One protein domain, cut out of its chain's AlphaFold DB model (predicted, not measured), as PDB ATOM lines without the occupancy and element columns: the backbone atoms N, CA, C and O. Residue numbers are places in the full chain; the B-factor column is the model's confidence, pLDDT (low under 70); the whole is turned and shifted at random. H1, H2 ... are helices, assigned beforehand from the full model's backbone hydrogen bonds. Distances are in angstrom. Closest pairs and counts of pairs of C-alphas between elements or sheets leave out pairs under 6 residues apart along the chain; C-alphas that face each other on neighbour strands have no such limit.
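AT A GLANCE: This is residues 218 to 348 of the 1166 residues of an uncharacterized protein of Legionella birminghamensis (UniProt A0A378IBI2). The longest helix, H1, has H2 along one side and H6 along another, both running opposite ways to it, and the short H4 lies deep inside the domain, facing this group from between H2 and H6. H5 packs crosswise on H4 on its far side from H1, while H3 lies across one end of the group. The printed part has 131 residues with six named helices, H1 to H6 in order along the chain, and no named strand; the class is all helix. The whole is compact, with a radius of gyration of the C-alphas of 14.0 A, and its rounded outline spans 38 by 36 by 30 A.

IN THESE COORDINATES: H1 comprises residues 220 to 235, 22.6 A from first to last C-alpha, and begins with C-alpha 220 at (-38.165, 7.450, 22.193). H6 is residues 323 to 337, 21.2 A long, and ends with C-alpha 337 at (-40.633, 17.985, 16.074). H2 is residues 254 to 266, 18.3 A long. H4, residues 291 to 298, begins with C-alpha 291 at (-28.506, 15.607, 22.752). H3 is residues 269 to 277 and H5 is residues 308 to 315.

HOW THE PARTS SIT: H1 and H6 touch at a shallow tilt of 27 degrees, opposite ways, the closest C-alphas being those of Ala 228 and Ala 327, 4.4 A apart. H1 and H2 form a helical hairpin at a shallow tilt of 20 degrees. H1 touches H2 with residues 223 to 230 alone; their closest C-alphas, of Leu 227 and Pro 256, are 5.9 A apart. H2 touches H4 at a steep tilt of 45 degrees, with the C-alphas of Ile 257 and Phe 298 closest at 6.6 A. H4 and H5 touch, about perpendicular at 86 degrees, closest at the C-alphas of Leu 292 and Leu 314, 6.0 A apart. H4 is close to but not clearly touching H3, with the C-alphas of Phe 276 and Pro 291 6.2 A apart. H2 and H6 are apart, and so are H1 and H4. In H1, H2, H3, H4, H5 and H6 every O i to N i+4 pair is within hydrogen-bond range.

THE WHOLE: The two C-alphas farthest apart, of Ala 239 and Glu 270, are 41.0 A apart, while the first and last printed C-alphas are 7.3 A apart. The printed part has no cut. The links H1 to H2, 18 residues, and H3 to H4, 13 residues, are long. The mean pLDDT of the printed part is 74.0, and residues 233 to 253, 281 to 286, 320 to 321 and 338 to 348 are under 70.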
ATOM      1  N   GLY A 218     -43.823   2.622  23.670       70.88
ATOM      2  CA  GLY A 218     -42.496   2.133  23.316       70.88
ATOM      3  C   GLY A 218     -41.634   3.158  22.582       70.88
ATOM      4  O   GLY A 218     -40.557   2.795  22.122       70.88
ATOM      5  N   SER A 219     -42.066   4.412  22.413       79.00
ATOM      6  CA  SER A 219     -41.314   5.380  21.611       79.00
ATOM      7  C   SER A 219     -40.191   6.079  22.386       79.00
ATOM      8  O   SER A 219     -40.252   6.290  23.602       79.00
ATOM      9  N   LEU A 220     -39.169   6.531  21.656       79.81
ATOM     10  CA  LEU A 220     -38.165   7.450  22.193       79.81
ATOM     11  C   LEU A 220     -38.795   8.773  22.673       79.81
ATOM     12  O   LEU A 220     -38.323   9.348  23.652       79.81
ATOM     13  N   GLY A 221     -39.873   9.234  22.030       80.31
ATOM     14  CA  GLY A 221     -40.640  10.396  22.475       80.31
ATOM     15  C   GLY A 221     -41.227  10.190  23.870       80.31
ATOM     16  O   GLY A 221     -40.992  11.011  24.754       80.31
ATOM     17  N   PHE A 222     -41.874   9.047  24.123       80.19
ATOM     18  CA  PHE A 222     -42.368   8.679  25.454       80.19
ATOM     19  C   PHE A 222     -41.235   8.593  26.488       80.19
ATOM     20  O   PHE A 222     -41.379   9.100  27.601       80.19
ATOM     21  N   ALA A 223     -40.074   8.041  26.122       80.75
ATOM     22  CA  ALA A 223     -38.909   7.996  27.007       80.75
ATOM     23  C   ALA A 223     -38.393   9.405  27.387       80.75
ATOM     24  O   ALA A 223     -38.111   9.662  28.561       80.75
ATOM     25  N   ILE A 224     -38.335  10.339  26.428       85.62
ATOM     26  CA  ILE A 224     -37.990  11.754  26.667       85.62
ATOM     27  C   ILE A 224     -39.060  12.436  27.538       85.62
ATOM     28  O   ILE A 224     -38.717  13.159  28.472       85.62
ATOM     29  N   LYS A 225     -40.346  12.174  27.272       83.06
ATOM     30  CA  LYS A 225     -41.511  12.709  28.002       83.06
ATOM     31  C   LYS A 225     -41.496  12.276  29.470       83.06
ATOM     32  O   LYS A 225     -41.650  13.106  30.361       83.06
ATOM     33  N   ASN A 226     -41.219  10.997  29.724       80.19
ATOM     34  CA  ASN A 226     -41.054  10.418  31.059       80.19
ATOM     35  C   ASN A 226     -39.864  11.039  31.816       80.19
ATOM     36  O   ASN A 226     -39.998  11.395  32.985       80.19
ATOM     37  N   LEU A 227     -38.715  11.223  31.150       84.88
ATOM     38  CA  LEU A 227     -37.558  11.905  31.740       84.88
ATOM     39  C   LEU A 227     -37.881  13.367  32.097       84.88
ATOM     40  O   LEU A 227     -37.630  13.801  33.221       84.88
ATOM     41  N   ALA A 228     -38.461  14.122  31.161       83.31
ATOM     42  CA  ALA A 228     -38.812  15.525  31.355       83.31
ATOM     43  C   ALA A 228     -39.846  15.714  32.479       83.31
ATOM     44  O   ALA A 228     -39.678  16.606  33.313       83.31
ATOM     45  N   GLN A 229     -40.864  14.849  32.553       76.62
ATOM     46  CA  GLN A 229     -41.883  14.882  33.603       76.62
ATOM     47  C   GLN A 229     -41.281  14.628  34.992       76.62
ATOM     48  O   GLN A 229     -41.502  15.424  35.905       76.62
ATOM     49  N   HIS A 230     -40.439  13.600  35.149       75.44
ATOM     50  CA  HIS A 230     -39.772  13.328  36.427       75.44
ATOM     51  C   HIS A 230     -38.858  14.473  36.892       75.44
ATOM     52  O   HIS A 230     -38.811  14.772  38.086       75.44
ATOM     53  N   ILE A 231     -38.166  15.154  35.975       76.06
ATOM     54  CA  ILE A 231     -37.370  16.345  36.311       76.06
ATOM     55  C   ILE A 231     -38.291  17.498  36.751       76.06
ATOM     56  O   ILE A 231     -38.030  18.148  37.766       76.06
ATOM     57  N   LEU A 232     -39.392  17.732  36.027       73.25
ATOM     58  CA  LEU A 232     -40.327  18.828  36.289       73.25
ATOM     59  C   LEU A 232     -41.087  18.657  37.613       73.25
ATOM     60  O   LEU A 232     -41.160  19.603  38.396       73.25
ATOM     61  N   GLU A 233     -41.613  17.465  37.906       64.94
ATOM     62  CA  GLU A 233     -42.272  17.151  39.184       64.94
ATOM     63  C   GLU A 233     -41.376  17.463  40.385       64.94
ATOM     64  O   GLU A 233     -41.814  18.063  41.369       64.94
ATOM     65  N   ARG A 234     -40.114  17.017  40.322       62.94
ATOM     66  CA  ARG A 234     -39.207  17.017  41.476       62.94
ATOM     67  C   ARG A 234     -38.529  18.364  41.673       62.94
ATOM     68  O   ARG A 234     -38.338  18.767  42.816       62.94
ATOM     69  N   SER A 235     -38.301  19.119  40.598       58.88
ATOM     70  CA  SER A 235     -37.857  20.513  40.688       58.88
ATOM     71  C   SER A 235     -38.919  21.464  41.274       58.88
ATOM     72  O   SER A 235     -38.578  22.580  41.658       58.88
ATOM     73  N   ASN A 236     -40.189  21.044  41.362       50.84
ATOM     74  CA  ASN A 236     -41.292  21.822  41.945       50.84
ATOM     75  C   ASN A 236     -41.539  21.554  43.447       50.84
ATOM     76  O   ASN A 236     -42.438  22.166  44.030       50.84
ATOM     77  N   LEU A 237     -40.777  20.661  44.094       47.91
ATOM     78  CA  LEU A 237     -40.958  20.360  45.522       47.91
ATOM     79  C   LEU A 237     -40.422  21.483  46.431       47.91
ATOM     80  O   LEU A 237     -41.134  21.918  47.337       47.91
ATOM     81  N   ASP A 238     -39.232  22.019  46.147       38.06
ATOM     82  CA  ASP A 238     -38.578  23.046  46.973       38.06
ATOM     83  C   ASP A 238     -38.804  24.474  46.441       38.06
ATOM     84  O   ASP A 238     -37.925  25.124  45.872       38.06
ATOM     85  N   ALA A 239     -40.030  24.965  46.655       37.56
ATOM     86  CA  ALA A 239     -40.425  26.385  46.648       37.56
ATOM     87  C   ALA A 239     -40.070  27.246  45.406       37.56
ATOM     88  O   ALA A 239     -40.183  28.471  45.470       37.56
ATOM     89  N   GLY A 240     -39.676  26.639  44.282       40.59
ATOM     90  CA  GLY A 240     -39.221  27.357  43.084       40.59
ATOM     91  C   GLY A 240     -37.832  27.996  43.226       40.59
ATOM     92  O   GLY A 240     -37.575  29.014  42.587       40.59
ATOM     93  N   ILE A 241     -36.970  27.438  44.087       41.28
ATOM     94  CA  ILE A 241     -35.628  27.971  44.406       41.28
ATOM     95  C   ILE A 241     -34.489  27.104  43.823       41.28
ATOM     96  O   ILE A 241     -33.349  27.554  43.773       41.28
ATOM     97  N   ILE A 242     -34.778  25.892  43.335       45.53
ATOM     98  CA  ILE A 242     -33.780  25.020  42.694       45.53
ATOM     99  C   ILE A 242     -33.390  25.583  41.314       45.53
ATOM    100  O   ILE A 242     -34.105  25.393  40.327       45.53
ATOM    101  N   ASP A 243     -32.231  26.242  41.246       49.59
ATOM    102  CA  ASP A 243     -31.643  26.766  40.004       49.59
ATOM    103  C   ASP A 243     -30.680  25.763  39.323       49.59
ATOM    104  O   ASP A 243     -30.311  25.975  38.163       49.59
ATOM    105  N   THR A 244     -30.297  24.655  39.983       55.81
ATOM    106  CA  THR A 244     -29.364  23.643  39.435       55.81
ATOM    107  C   THR A 244     -29.841  22.186  39.575       55.81
ATOM    108  O   THR A 244     -30.516  21.820  40.535       55.81
ATOM    109  N   ILE A 245     -29.439  21.305  38.644       54.12
ATOM    110  CA  ILE A 245     -29.688  19.845  38.723       54.12
ATOM    111  C   ILE A 245     -29.122  19.234  40.020       54.12
ATOM    112  O   ILE A 245     -29.714  18.306  40.562       54.12
ATOM    113  N   ALA A 246     -27.998  19.753  40.530       49.62
ATOM    114  CA  ALA A 246     -27.328  19.229  41.723       49.62
ATOM    115  C   ALA A 246     -28.082  19.505  43.041       49.62
ATOM    116  O   ALA A 246     -27.821  18.838  44.041       49.62
ATOM    117  N   GLU A 247     -28.997  20.478  43.047       48.03
ATOM    118  CA  GLU A 247     -29.823  20.842  44.208       48.03
ATOM    119  C   GLU A 247     -31.170  20.098  44.237       48.03
ATOM    120  O   GLU A 247     -31.783  19.981  45.298       48.03
ATOM    121  N   VAL A 248     -31.611  19.520  43.110       55.47
ATOM    122  CA  VAL A 248     -32.650  18.478  43.138       55.47
ATOM    123  C   VAL A 248     -32.086  17.286  43.914       55.47
ATOM    124  O   VAL A 248     -30.958  16.875  43.655       55.47
ATOM    125  N   LYS A 249     -32.860  16.696  44.841       54.38
ATOM    126  CA  LYS A 249     -32.453  15.485  45.584       54.38
ATOM    127  C   LYS A 249     -32.034  14.375  44.616       54.38
ATOM    128  O   LYS A 249     -32.880  13.662  44.076       54.38
ATOM    129  N   LEU A 250     -30.724  14.249  44.406       53.69
ATOM    130  CA  LEU A 250     -30.139  13.528  43.272       53.69
ATOM    131  C   LEU A 250     -30.543  12.048  43.268       53.69
ATOM    132  O   LEU A 250     -30.873  11.494  42.221       53.69
ATOM    133  N   GLU A 251     -30.649  11.453  44.456       53.59
ATOM    134  CA  GLU A 251     -31.157  10.100  44.731       53.59
ATOM    135  C   GLU A 251     -32.531   9.803  44.092       53.59
ATOM    136  O   GLU A 251     -32.808   8.656  43.752       53.59
ATOM    137  N   LEU A 252     -33.387  10.815  43.896       53.03
ATOM    138  CA  LEU A 252     -34.765  10.658  43.404       53.03
ATOM    139  C   LEU A 252     -34.935  10.884  41.892       53.03
ATOM    140  O   LEU A 252     -35.987  10.554  41.351       53.03
ATOM    141  N   VAL A 253     -33.930  11.444  41.207       68.31
ATOM    142  CA  VAL A 253     -33.945  11.664  39.740       68.31
ATOM    143  C   VAL A 253     -32.841  10.860  39.031       68.31
ATOM    144  O   VAL A 253     -32.894  10.660  37.820       68.31
ATOM    145  N   THR A 254     -31.895  10.299  39.793       72.00
ATOM    146  CA  THR A 254     -30.847   9.393  39.299       72.00
ATOM    147  C   THR A 254     -31.415   8.208  38.513       72.00
ATOM    148  O   THR A 254     -30.917   7.942  37.425       72.00
ATOM    149  N   GLU A 255     -32.461   7.522  38.994       71.25
ATOM    150  CA  GLU A 255     -33.006   6.355  38.275       71.25
ATOM    151  C   GLU A 255     -33.671   6.712  36.930       71.25
ATOM    152  O   GLU A 255     -33.281   6.117  35.928       71.25
ATOM    153  N   PRO A 256     -34.562   7.721  36.818       77.50
ATOM    154  CA  PRO A 256     -35.022   8.217  35.514       77.50
ATOM    155  C   PRO A 256     -33.893   8.600  34.543       77.50
ATOM    156  O   PRO A 256     -33.994   8.342  33.343       77.50
ATOM    157  N   ILE A 257     -32.799   9.188  35.047       83.69
ATOM    158  CA  ILE A 257     -31.625   9.523  34.226       83.69
ATOM    159  C   ILE A 257     -30.860   8.252  33.811       83.69
ATOM    160  O   ILE A 257     -30.445   8.168  32.658       83.69
ATOM    161  N   ARG A 258     -30.709   7.249  34.690       81.75
ATOM    162  CA  ARG A 258     -30.098   5.937  34.381       81.75
ATOM    163  C   ARG A 258     -30.919   5.146  33.355       81.75
ATOM    164  O   ARG A 258     -30.342   4.637  32.396       81.75
ATOM    165  N   GLU A 259     -32.246   5.088  33.506       80.62
ATOM    166  CA  GLU A 259     -33.161   4.476  32.527       80.62
ATOM    167  C   GLU A 259     -32.974   5.110  31.139       80.62
ATOM    168  O   GLU A 259     -32.737   4.411  30.150       80.62
ATOM    169  N   PHE A 260     -33.031   6.445  31.057       87.88
ATOM    170  CA  PHE A 260     -32.894   7.144  29.781       87.88
ATOM    171  C   PHE A 260     -31.464   7.083  29.216       87.88
ATOM    172  O   PHE A 260     -31.283   7.038  28.001       87.88
ATOM    173  N   TYR A 261     -30.439   7.019  30.068       88.75
ATOM    174  CA  TYR A 261     -29.049   6.809  29.657       88.75
ATOM    175  C   TYR A 261     -28.840   5.432  29.010       88.75
ATOM    176  O   TYR A 261     -28.177   5.333  27.975       88.75
ATOM    177  N   ALA A 262     -29.456   4.376  29.556       84.50
ATOM    178  CA  ALA A 262     -29.435   3.047  28.948       84.50
ATOM    179  C   ALA A 262     -30.114   3.045  27.564       84.50
ATOM    180  O   ALA A 262     -29.561   2.490  26.610       84.50
ATOM    181  N   ILE A 263     -31.255   3.737  27.429       85.00
ATOM    182  CA  ILE A 263     -31.924   3.959  26.136       85.00
ATOM    183  C   ILE A 263     -31.000   4.718  25.172       85.00
ATOM    184  O   ILE A 263     -30.766   4.244  24.061       85.00
ATOM    185  N   TRP A 264     -30.412   5.845  25.594       88.00
ATOM    186  CA  TRP A 264     -29.487   6.634  24.773       88.00
ATOM    187  C   TRP A 264     -28.304   5.802  24.274       88.00
ATOM    188  O   TRP A 264     -27.992   5.826  23.083       88.00
ATOM    189  N   ARG A 265     -27.656   5.017  25.143       88.62
ATOM    190  CA  ARG A 265     -26.541   4.153  24.731       88.62
ATOM    191  C   ARG A 265     -26.992   3.107  23.706       88.62
ATOM    192  O   ARG A 265     -26.295   2.946  22.706       88.62
ATOM    193  N   ALA A 266     -28.173   2.510  23.874       83.44
ATOM    194  CA  ALA A 266     -28.745   1.524  22.953       83.44
ATOM    195  C   ALA A 266     -29.255   2.084  21.603       83.44
ATOM    196  O   ALA A 266     -29.451   1.303  20.671       83.44
ATOM    197  N   LEU A 267     -29.463   3.401  21.458       83.94
ATOM    198  CA  LEU A 267     -29.932   3.991  20.195       83.94
ATOM    199  C   LEU A 267     -28.929   3.788  19.031       83.94
ATOM    200  O   LEU A 267     -27.737   4.086  19.204       83.94
ATOM    201  N   PRO A 268     -29.405   3.383  17.831       82.81
ATOM    202  CA  PRO A 268     -28.627   3.383  16.589       82.81
ATOM    203  C   PRO A 268     -27.982   4.737  16.269       82.81
ATOM    204  O   PRO A 268     -28.478   5.800  16.661       82.81
ATOM    205  N   LYS A 269     -26.870   4.711  15.526       80.88
ATOM    206  CA  LYS A 269     -26.085   5.916  15.206       80.88
ATOM    207  C   LYS A 269     -26.858   6.873  14.297       80.88
ATOM    208  O   LYS A 269     -26.704   8.084  14.396       80.88
ATOM    209  N   GLU A 270     -27.726   6.321  13.466       79.31
ATOM    210  CA  GLU A 270     -28.599   6.997  12.515       79.31
ATOM    211  C   GLU A 270     -29.578   7.911  13.266       79.31
ATOM    212  O   GLU A 270     -29.571   9.123  13.063       79.31
ATOM    213  N   ILE A 271     -30.303   7.356  14.243       80.75
ATOM    214  CA  ILE A 271     -31.232   8.100  15.108       80.75
ATOM    215  C   ILE A 271     -30.479   9.128  15.968       80.75
ATOM    216  O   ILE A 271     -30.936  10.259  16.123       80.75
ATOM    217  N   LYS A 272     -29.283   8.797  16.482       83.69
ATOM    218  CA  LYS A 272     -28.433   9.778  17.188       83.69
ATOM    219  C   LYS A 272     -28.085  10.977  16.298       83.69
ATOM    220  O   LYS A 272     -28.183  12.113  16.762       83.69
ATOM    221  N   ASN A 273     -27.729  10.748  15.032       83.06
ATOM    222  CA  ASN A 273     -27.443  11.818  14.073       83.06
ATOM    223  C   ASN A 273     -28.681  12.692  13.808       83.06
ATOM    224  O   ASN A 273     -28.556  13.914  13.780       83.06
ATOM    225  N   GLU A 274     -29.869  12.098  13.662       82.50
ATOM    226  CA  GLU A 274     -31.128  12.840  13.484       82.50
ATOM    227  C   GLU A 274     -31.439  13.739  14.691       82.50
ATOM    228  O   GLU A 274     -31.734  14.923  14.520       82.50
ATOM    229  N   LEU A 275     -31.276  13.229  15.916       84.88
ATOM    230  CA  LEU A 275     -31.449  14.015  17.147       84.88
ATOM    231  C   LEU A 275     -30.456  15.191  17.224       84.88
ATOM    232  O   LEU A 275     -30.810  16.261  17.715       84.88
ATOM    233  N   PHE A 276     -29.233  15.044  16.697       84.75
ATOM    234  CA  PHE A 276     -28.262  16.145  16.595       84.75
ATOM    235  C   PHE A 276     -28.647  17.241  15.582       84.75
ATOM    236  O   PHE A 276     -28.120  18.354  15.676       84.75
ATOM    237  N   LEU A 277     -29.563  16.977  14.640       83.06
ATOM    238  CA  LEU A 277     -30.104  17.995  13.727       83.06
ATOM    239  C   LEU A 277     -31.230  18.822  14.373       83.06
ATOM    240  O   LEU A 277     -31.451  19.970  13.980       83.06
ATOM    241  N   MET A 278     -31.915  18.275  15.379       85.06
ATOM    242  CA  MET A 278     -33.019  18.936  16.082       85.06
ATOM    243  C   MET A 278     -32.482  19.996  17.050       85.06
ATOM    244  O   MET A 278     -31.800  19.668  18.019       85.06
ATOM    245  N   ARG A 279     -32.818  21.273  16.821       83.25
ATOM    246  CA  ARG A 279     -32.377  22.440  17.617       83.25
ATOM    247  C   ARG A 279     -33.513  23.174  18.328       83.25
ATOM    248  O   ARG A 279     -34.640  23.218  17.829       83.25
ATOM    249  N   GLU A 280     -33.200  23.793  19.469       77.56
ATOM    250  CA  GLU A 280     -34.144  24.604  20.252       77.56
ATOM    251  C   GLU A 280     -34.675  25.777  19.402       77.56
ATOM    252  O   GLU A 280     -33.939  26.718  19.102       77.56
ATOM    253  N   GLY A 281     -35.951  25.720  18.992       67.31
ATOM    254  CA  GLY A 281     -36.570  26.722  18.108       67.31
ATOM    255  C   GLY A 281     -36.580  26.389  16.608       67.31
ATOM    256  O   GLY A 281     -36.815  27.289  15.807       67.31
ATOM    257  N   GLY A 282     -36.344  25.132  16.221       66.31
ATOM    258  CA  GLY A 282     -36.448  24.660  14.832       66.31
ATOM    259  C   GLY A 282     -35.104  24.553  14.099       66.31
ATOM    260  O   GLY A 282     -34.095  25.108  14.533       66.31
ATOM    261  N   CYS A 283     -35.082  23.857  12.956       54.94
ATOM    262  CA  CYS A 283     -33.853  23.464  12.242       54.94
ATOM    263  C   CYS A 283     -32.939  24.623  11.788       54.94
ATOM    264  O   CYS A 283     -31.766  24.393  11.510       54.94
ATOM    265  N   GLN A 284     -33.460  25.853  11.690       55.88
ATOM    266  CA  GLN A 284     -32.690  27.056  11.326       55.88
ATOM    267  C   GLN A 284     -32.297  27.926  12.537       55.88
ATOM    268  O   GLN A 284     -31.667  28.969  12.372       55.88
ATOM    269  N   SER A 285     -32.661  27.520  13.757       58.00
ATOM    270  CA  SER A 285     -32.324  28.244  14.984       58.00
ATOM    271  C   SER A 285     -30.835  28.100  15.339       58.00
ATOM    272  O   SER A 285     -30.289  26.999  15.233       58.00
ATOM    273  N   PRO A 286     -30.173  29.152  15.866       64.44
ATOM    274  CA  PRO A 286     -28.848  29.036  16.481       64.44
ATOM    275  C   PRO A 286     -28.863  28.285  17.830       64.44
ATOM    276  O   PRO A 286     -27.816  28.146  18.459       64.44
ATOM    277  N   GLY A 287     -30.031  27.817  18.290       73.88
ATOM    278  CA  GLY A 287     -30.201  27.051  19.523       73.88
ATOM    279  C   GLY A 287     -29.400  25.744  19.575       73.88
ATOM    280  O   GLY A 287     -28.948  25.198  18.558       73.88
ATOM    281  N   TYR A 288     -29.228  25.233  20.794       85.25
ATOM    282  CA  TYR A 288     -28.495  23.995  21.050       85.25
ATOM    283  C   TYR A 288     -29.247  22.769  20.496       85.25
ATOM    284  O   TYR A 288     -30.483  22.751  20.527       85.25
ATOM    285  N   PRO A 289     -28.532  21.743  19.992       88.12
ATOM    286  CA  PRO A 289     -29.145  20.484  19.590       88.12
ATOM    287  C   PRO A 289     -29.582  19.629  20.791       88.12
ATOM    288  O   PRO A 289     -28.932  19.640  21.840       88.12
ATOM    289  N   LEU A 290     -30.661  18.863  20.611       87.38
ATOM    290  CA  LEU A 290     -31.339  18.070  21.647       87.38
ATOM    291  C   LEU A 290     -30.396  17.181  22.505       87.38
ATOM    292  O   LEU A 290     -30.495  17.256  23.733       87.38
ATOM    293  N   PRO A 291     -29.419  16.430  21.951       90.75
ATOM    294  CA  PRO A 291     -28.506  15.607  22.752       90.75
ATOM    295  C   PRO A 291     -27.704  16.344  23.833       90.75
ATOM    296  O   PRO A 291     -27.394  15.742  24.858       90.75
ATOM    297  N   LEU A 292     -27.414  17.646  23.685       88.25
ATOM    298  CA  LEU A 292     -26.692  18.397  24.726       88.25
ATOM    299  C   LEU A 292     -27.497  18.528  26.028       88.25
ATOM    300  O   LEU A 292     -26.906  18.589  27.107       88.25
ATOM    301  N   TYR A 293     -28.829  18.531  25.946       88.88
ATOM    302  CA  TYR A 293     -29.705  18.555  27.118       88.88
ATOM    303  C   TYR A 293     -29.675  17.201  27.847       88.88
ATOM    304  O   TYR A 293     -29.641  17.176  29.076       88.88
ATOM    305  N   PHE A 294     -29.582  16.083  27.111       90.44
ATOM    306  CA  PHE A 294     -29.364  14.753  27.696       90.44
ATOM    307  C   PHE A 294     -27.975  14.641  28.334       90.44
ATOM    308  O   PHE A 294     -27.864  14.248  29.492       90.44
ATOM    309  N   PHE A 295     -26.920  15.065  27.628       90.56
ATOM    310  CA  PHE A 295     -25.554  15.051  28.160       90.56
ATOM    311  C   PHE A 295     -25.443  15.874  29.444       90.56
ATOM    312  O   PHE A 295     -24.775  15.448  30.381       90.56
ATOM    313  N   ARG A 296     -26.143  17.013  29.543       86.50
ATOM    314  CA  ARG A 296     -26.141  17.823  30.769       86.50
ATOM    315  C   ARG A 296     -26.763  17.117  31.975       86.50
ATOM    316  O   ARG A 296     -26.338  17.399  33.089       86.50
ATOM    317  N   LEU A 297     -27.714  16.208  31.756       86.00
ATOM    318  CA  LEU A 297     -28.326  15.379  32.798       86.00
ATOM    319  C   LEU A 297     -27.449  14.167  33.149       86.00
ATOM    320  O   LEU A 297     -27.226  13.899  34.327       86.00
ATOM    321  N   PHE A 298     -26.898  13.477  32.143       89.19
ATOM    322  CA  PHE A 298     -25.966  12.358  32.345       89.19
ATOM    323  C   PHE A 298     -24.727  12.801  33.138       89.19
ATOM    324  O   PHE A 298     -24.350  12.150  34.105       89.19
ATOM    325  N   ALA A 299     -24.182  13.980  32.820       84.31
ATOM    326  CA  ALA A 299     -23.061  14.609  33.520       84.31
ATOM    327  C   ALA A 299     -23.269  14.832  35.031       84.31
ATOM    328  O   ALA A 299     -22.292  15.003  35.759       84.31
ATOM    329  N   SER A 300     -24.520  14.877  35.501       76.50
ATOM    330  CA  SER A 300     -24.856  15.056  36.919       76.50
ATOM    331  C   SER A 300     -24.977  13.739  37.693       76.50
ATOM    332  O   SER A 300     -25.068  13.781  38.918       76.50
ATOM    333  N   VAL A 301     -24.962  12.583  37.019       79.50
ATOM    334  CA  VAL A 301     -25.093  11.254  37.636       79.50
ATOM    335  C   VAL A 301     -23.773  10.481  37.490       79.50
ATOM    336  O   VAL A 301     -23.377  10.189  36.362       79.50
ATOM    337  N   PRO A 302     -23.090  10.099  38.591       75.81
ATOM    338  CA  PRO A 302     -21.764   9.467  38.535       75.81
ATOM    339  C   PRO A 302     -21.657   8.209  37.659       75.81
ATOM    340  O   PRO A 302     -20.602   7.959  37.083       75.81
ATOM    341  N   ASP A 303     -22.741   7.438  37.538       78.19
ATOM    342  CA  ASP A 303     -22.780   6.170  36.791       78.19
ATOM    343  C   ASP A 303     -23.232   6.316  35.324       78.19
ATOM    344  O   ASP A 303     -23.397   5.312  34.629       78.19
ATOM    345  N   CYS A 304     -23.414   7.549  34.831       86.50
ATOM    346  CA  CYS A 304     -23.803   7.850  33.448       86.50
ATOM    347  C   CYS A 304     -22.658   8.547  32.673       86.50
ATOM    348  O   CYS A 304     -22.808   9.699  32.259       86.50
ATOM    349  N   PRO A 305     -21.488   7.897  32.489       87.19
ATOM    350  CA  PRO A 305     -20.315   8.531  31.893       87.19
ATOM    351  C   PRO A 305     -20.544   8.933  30.430       87.19
ATOM    352  O   PRO A 305     -21.194   8.229  29.656       87.19
ATOM    353  N   LEU A 306     -19.950  10.058  30.040       87.56
ATOM    354  CA  LEU A 306     -19.967  10.570  28.671       87.56
ATOM    355  C   LEU A 306     -18.683  10.194  27.928       87.56
ATOM    356  O   LEU A 306     -17.600  10.165  28.512       87.56
ATOM    357  N   GLU A 307     -18.814   9.918  26.635       88.50
ATOM    358  CA  GLU A 307     -17.689   9.667  25.732       88.50
ATOM    359  C   GLU A 307     -16.938  10.984  25.442       88.50
ATOM    360  O   GLU A 307     -17.503  12.073  25.575       88.50
ATOM    361  N   GLU A 308     -15.661  10.921  25.039       84.19
ATOM    362  CA  GLU A 308     -14.826  12.129  24.881       84.19
ATOM    363  C   GLU A 308     -15.421  13.150  23.894       84.19
ATOM    364  O   GLU A 308     -15.343  14.358  24.132       84.19
ATOM    365  N   GLU A 309     -16.078  12.684  22.826       84.19
ATOM    366  CA  GLU A 309     -16.773  13.539  21.856       84.19
ATOM    367  C   GLU A 309     -18.009  14.227  22.463       84.19
ATOM    368  O   GLU A 309     -18.205  15.431  22.271       84.19
ATOM    369  N   GLU A 310     -18.813  13.498  23.244       88.25
ATOM    370  CA  GLU A 310     -19.995  14.023  23.942       88.25
ATOM    371  C   GLU A 310     -19.585  15.061  25.002       88.25
ATOM    372  O   GLU A 310     -20.202  16.124  25.130       88.25
ATOM    373  N   TRP A 311     -18.491  14.793  25.721       84.56
ATOM    374  CA  TRP A 311     -17.939  15.684  26.738       84.56
ATOM    375  C   TRP A 311     -17.325  16.945  26.117       84.56
ATOM    376  O   TRP A 311     -17.598  18.058  26.572       84.56
ATOM    377  N   ALA A 312     -16.588  16.807  25.012       83.44
ATOM    378  CA  ALA A 312     -16.075  17.935  24.239       83.44
ATOM    379  C   ALA A 312     -17.192  18.767  23.578       83.44
ATOM    380  O   ALA A 312     -17.008  19.970  23.372       83.44
ATOM    381  N   ALA A 313     -18.337  18.164  23.245       82.88
ATOM    382  CA  ALA A 313     -19.517  18.879  22.766       82.88
ATOM    383  C   ALA A 313     -20.199  19.668  23.898       82.88
ATOM    384  O   ALA A 313     -20.501  20.851  23.721       82.88
ATOM    385  N   LEU A 314     -20.372  19.060  25.078       84.94
ATOM    386  CA  LEU A 314     -20.999  19.718  26.224       84.94
ATOM    387  C   LEU A 314     -20.156  20.886  26.760       84.94
ATOM    388  O   LEU A 314     -20.702  21.965  26.979       84.94
ATOM    389  N   GLN A 315     -18.835  20.721  26.889       81.62
ATOM    390  CA  GLN A 315     -17.915  21.775  27.353       81.62
ATOM    391  C   GLN A 315     -17.848  22.994  26.409       81.62
ATOM    392  O   GLN A 315     -17.496  24.091  26.836       81.62
ATOM    393  N   LYS A 316     -18.209  22.833  25.128       80.75
ATOM    394  CA  LYS A 316     -18.344  23.947  24.167       80.75
ATOM    395  C   LYS A 316     -19.688  24.680  24.278       80.75
ATOM    396  O   LYS A 316     -19.849  25.736  23.670       80.75
ATOM    397  N   SER A 317     -20.652  24.137  25.022       73.50
ATOM    398  CA  SER A 317     -21.977  24.728  25.214       73.50
ATOM    399  C   SER A 317     -22.049  25.533  26.514       73.50
ATOM    400  O   SER A 317     -21.613  25.080  27.567       73.50
ATOM    401  N   GLN A 318     -22.658  26.719  26.472       71.94
ATOM    402  CA  GLN A 318     -22.957  27.511  27.674       71.94
ATOM    403  C   GLN A 318     -24.345  27.132  28.220       71.94
ATOM    404  O   GLN A 318     -25.206  27.988  28.436       71.94
ATOM    405  N   LEU A 319     -24.605  25.826  28.362       75.06
ATOM    406  CA  LEU A 319     -25.924  25.292  28.703       75.06
ATOM    407  C   LEU A 319     -26.137  25.300  30.230       75.06
ATOM    408  O   LEU A 319     -25.462  24.595  30.990       75.06
ATOM    409  N   THR A 320     -27.071  26.153  30.662       65.56
ATOM    410  CA  THR A 320     -27.402  26.455  32.067       65.56
ATOM    411  C   THR A 320     -28.011  25.264  32.806       65.56
ATOM    412  O   THR A 320     -28.873  24.589  32.253       65.56
ATOM    413  N   GLU A 321     -27.655  25.081  34.078       65.44
ATOM    414  CA  GLU A 321     -27.994  23.902  34.903       65.44
ATOM    415  C   GLU A 321     -29.441  23.836  35.419       65.44
ATOM    416  O   GLU A 321     -29.769  22.939  36.189       65.44
ATOM    417  N   CYS A 322     -30.320  24.750  35.004       72.69
ATOM    418  CA  CYS A 322     -31.691  24.820  35.504       72.69
ATOM    419  C   CYS A 322     -32.529  23.612  35.054       72.69
ATOM    420  O   CYS A 322     -32.912  23.501  33.884       72.69
ATOM    421  N   ALA A 323     -32.861  22.742  36.011       72.25
ATOM    422  CA  ALA A 323     -33.653  21.530  35.813       72.25
ATOM    423  C   ALA A 323     -35.022  21.819  35.164       72.25
ATOM    424  O   ALA A 323     -35.370  21.194  34.161       72.25
ATOM    425  N   VAL A 324     -35.752  22.832  35.658       72.88
ATOM    426  CA  VAL A 324     -37.035  23.286  35.080       72.88
ATOM    427  C   VAL A 324     -36.880  23.678  33.610       72.88
ATOM    428  O   VAL A 324     -37.689  23.285  32.771       72.88
ATOM    429  N   ARG A 325     -35.829  24.441  33.275       76.94
ATOM    430  CA  ARG A 325     -35.582  24.888  31.898       76.94
ATOM    431  C   ARG A 325     -35.283  23.708  30.982       76.94
ATOM    432  O   ARG A 325     -35.826  23.660  29.884       76.94
ATOM    433  N   ILE A 326     -34.463  22.758  31.430       82.88
ATOM    434  CA  ILE A 326     -34.146  21.551  30.660       82.88
ATOM    435  C   ILE A 326     -35.420  20.732  30.417       82.88
ATOM    436  O   ILE A 326     -35.709  20.419  29.268       82.88
ATOM    437  N   ALA A 327     -36.238  20.477  31.444       83.00
ATOM    438  CA  ALA A 327     -37.509  19.763  31.293       83.00
ATOM    439  C   ALA A 327     -38.487  20.465  30.328       83.00
ATOM    440  O   ALA A 327     -39.063  19.820  29.450       83.00
ATOM    441  N   HIS A 328     -38.639  21.789  30.434       82.19
ATOM    442  CA  HIS A 328     -39.468  22.564  29.506       82.19
ATOM    443  C   HIS A 328     -38.934  22.529  28.069       82.19
ATOM    444  O   HIS A 328     -39.727  22.360  27.144       82.19
ATOM    445  N   THR A 329     -37.620  22.642  27.855       85.06
ATOM    446  CA  THR A 329     -37.038  22.545  26.508       85.06
ATOM    447  C   THR A 329     -37.166  21.124  25.941       85.06
ATOM    448  O   THR A 329     -37.492  20.993  24.765       85.06
ATOM    449  N   LEU A 330     -37.018  20.063  26.746       87.06
ATOM    450  CA  LEU A 330     -37.275  18.678  26.311       87.06
ATOM    451  C   LEU A 330     -38.736  18.477  25.874       87.06
ATOM    452  O   LEU A 330     -38.981  18.000  24.767       87.06
ATOM    453  N   ASN A 331     -39.707  18.923  26.677       83.62
ATOM    454  CA  ASN A 331     -41.124  18.886  26.295       83.62
ATOM    455  C   ASN A 331     -41.419  19.755  25.056       83.62
ATOM    456  O   ASN A 331     -42.257  19.394  24.229       83.62
ATOM    457  N   LYS A 332     -40.698  20.871  24.874       82.69
ATOM    458  CA  LYS A 332     -40.789  21.676  23.651       82.69
ATOM    459  C   LYS A 332     -40.249  20.925  22.435       82.69
ATOM    460  O   LYS A 332     -40.884  20.979  21.394       82.69
ATOM    461  N   PHE A 333     -39.139  20.193  22.549       85.06
ATOM    462  CA  PHE A 333     -38.620  19.363  21.456       85.06
ATOM    463  C   PHE A 333     -39.629  18.303  20.996       85.06
ATOM    464  O   PHE A 333     -39.780  18.106  19.792       85.06
ATOM    465  N   LEU A 334     -40.363  17.677  21.923       80.81
ATOM    466  CA  LEU A 334     -41.441  16.742  21.576       80.81
ATOM    467  C   LEU A 334     -42.523  17.408  20.712       80.81
ATOM    468  O   LEU A 334     -42.906  16.861  19.677       80.81
ATOM    469  N   SER A 335     -42.958  18.613  21.097       77.50
ATOM    470  CA  SER A 335     -43.997  19.375  20.390       77.50
ATOM    471  C   SER A 335     -43.518  20.036  19.091       77.50
ATOM    472  O   SER A 335     -44.290  20.098  18.138       77.50
ATOM    473  N   ASP A 336     -42.288  20.554  19.043       78.56
ATOM    474  CA  ASP A 336     -41.714  21.251  17.880       78.56
ATOM    475  C   ASP A 336     -41.421  20.263  16.726       78.56
ATOM    476  O   ASP A 336     -41.473  20.657  15.562       78.56
ATOM    477  N   TYR A 337     -41.102  18.995  17.040       75.94
ATOM    478  CA  TYR A 337     -40.633  17.985  16.074       75.94
ATOM    479  C   TYR A 337     -41.526  16.732  15.956       75.94
ATOM    480  O   TYR A 337     -41.223  15.854  15.152       75.94
ATOM    481  N   GLY A 338     -42.622  16.626  16.719       69.31
ATOM    482  CA  GLY A 338     -43.574  15.509  16.619       69.31
ATOM    483  C   GLY A 338     -42.980  14.150  17.015       69.31
ATOM    484  O   GLY A 338     -43.219  13.142  16.351       69.31
ATOM    485  N   LEU A 339     -42.159  14.117  18.067       67.56
ATOM    486  CA  LEU A 339     -41.366  12.934  18.435       67.56
ATOM    487  C   LEU A 339     -42.156  11.820  19.144       67.56
ATOM    488  O   LEU A 339     -41.645  10.706  19.248       67.56
ATOM    489  N   ASP A 340     -43.372  12.101  19.619       59.53
ATOM    490  CA  ASP A 340     -44.128  11.219  20.522       59.53
ATOM    491  C   ASP A 340     -44.417   9.814  19.955       59.53
ATOM    492  O   ASP A 340     -44.443   8.866  20.739       59.53
ATOM    493  N   ASP A 341     -44.535   9.633  18.632       55.28
ATOM    494  CA  ASP A 341     -44.889   8.336  18.010       55.28
ATOM    495  C   ASP A 341     -43.825   7.736  17.062       55.28
ATOM    496  O   ASP A 341     -43.890   6.555  16.725       55.28
ATOM    497  N   ASN A 342     -42.834   8.510  16.609       54.59
ATOM    498  CA  ASN A 342     -42.100   8.188  15.370       54.59
ATOM    499  C   ASN A 342     -40.895   7.228  15.499       54.59
ATOM    500  O   ASN A 342     -40.357   6.794  14.482       54.59
ATOM    501  N   CYS A 343     -40.450   6.876  16.708       62.44
ATOM    502  CA  CYS A 343     -39.252   6.047  16.918       62.44
ATOM    503  C   CYS A 343     -39.505   4.950  17.962       62.44
ATOM    504  O   CYS A 343     -39.191   5.129  19.140       62.44
ATOM    505  N   VAL A 344     -40.078   3.821  17.534       61.72
ATOM    506  CA  VAL A 344     -40.400   2.678  18.407       61.72
ATOM    507  C   VAL A 344     -39.134   1.919  18.813       61.72
ATOM    508  O   VAL A 344     -38.441   1.326  17.987       61.72
ATOM    509  N   LEU A 345     -38.861   1.913  20.114       59.66
ATOM    510  CA  LEU A 345     -37.865   1.086  20.779       59.66
ATOM    511  C   LEU A 345     -38.458  -0.317  21.016       59.66
ATOM    512  O   LEU A 345     -39.665  -0.474  21.202       59.66
ATOM    513  N   GLY A 346     -37.618  -1.355  20.966       55.16
ATOM    514  CA  GLY A 346     -38.068  -2.754  20.969       55.16
ATOM    515  C   GLY A 346     -38.970  -3.116  22.159       55.16
ATOM    516  O   GLY A 346     -38.718  -2.697  23.285       55.16
ATOM    517  N   THR A 347     -40.009  -3.920  21.902       48.66
ATOM    518  CA  THR A 347     -41.097  -4.210  22.853       48.66
ATOM    519  C   THR A 347     -40.600  -4.639  24.234       48.66
ATOM    520  O   THR A 347     -40.058  -5.737  24.397       48.66
ATOM    521  N   SER A 348     -40.876  -3.812  25.242       50.22
ATOM    522  CA  SER A 348     -40.736  -4.173  26.651       50.22
ATOM    523  C   SER A 348     -41.631  -5.376  26.991       50.22
ATOM    524  O   SER A 348     -42.738  -5.525  26.461       50.22
TER     525      SER A 348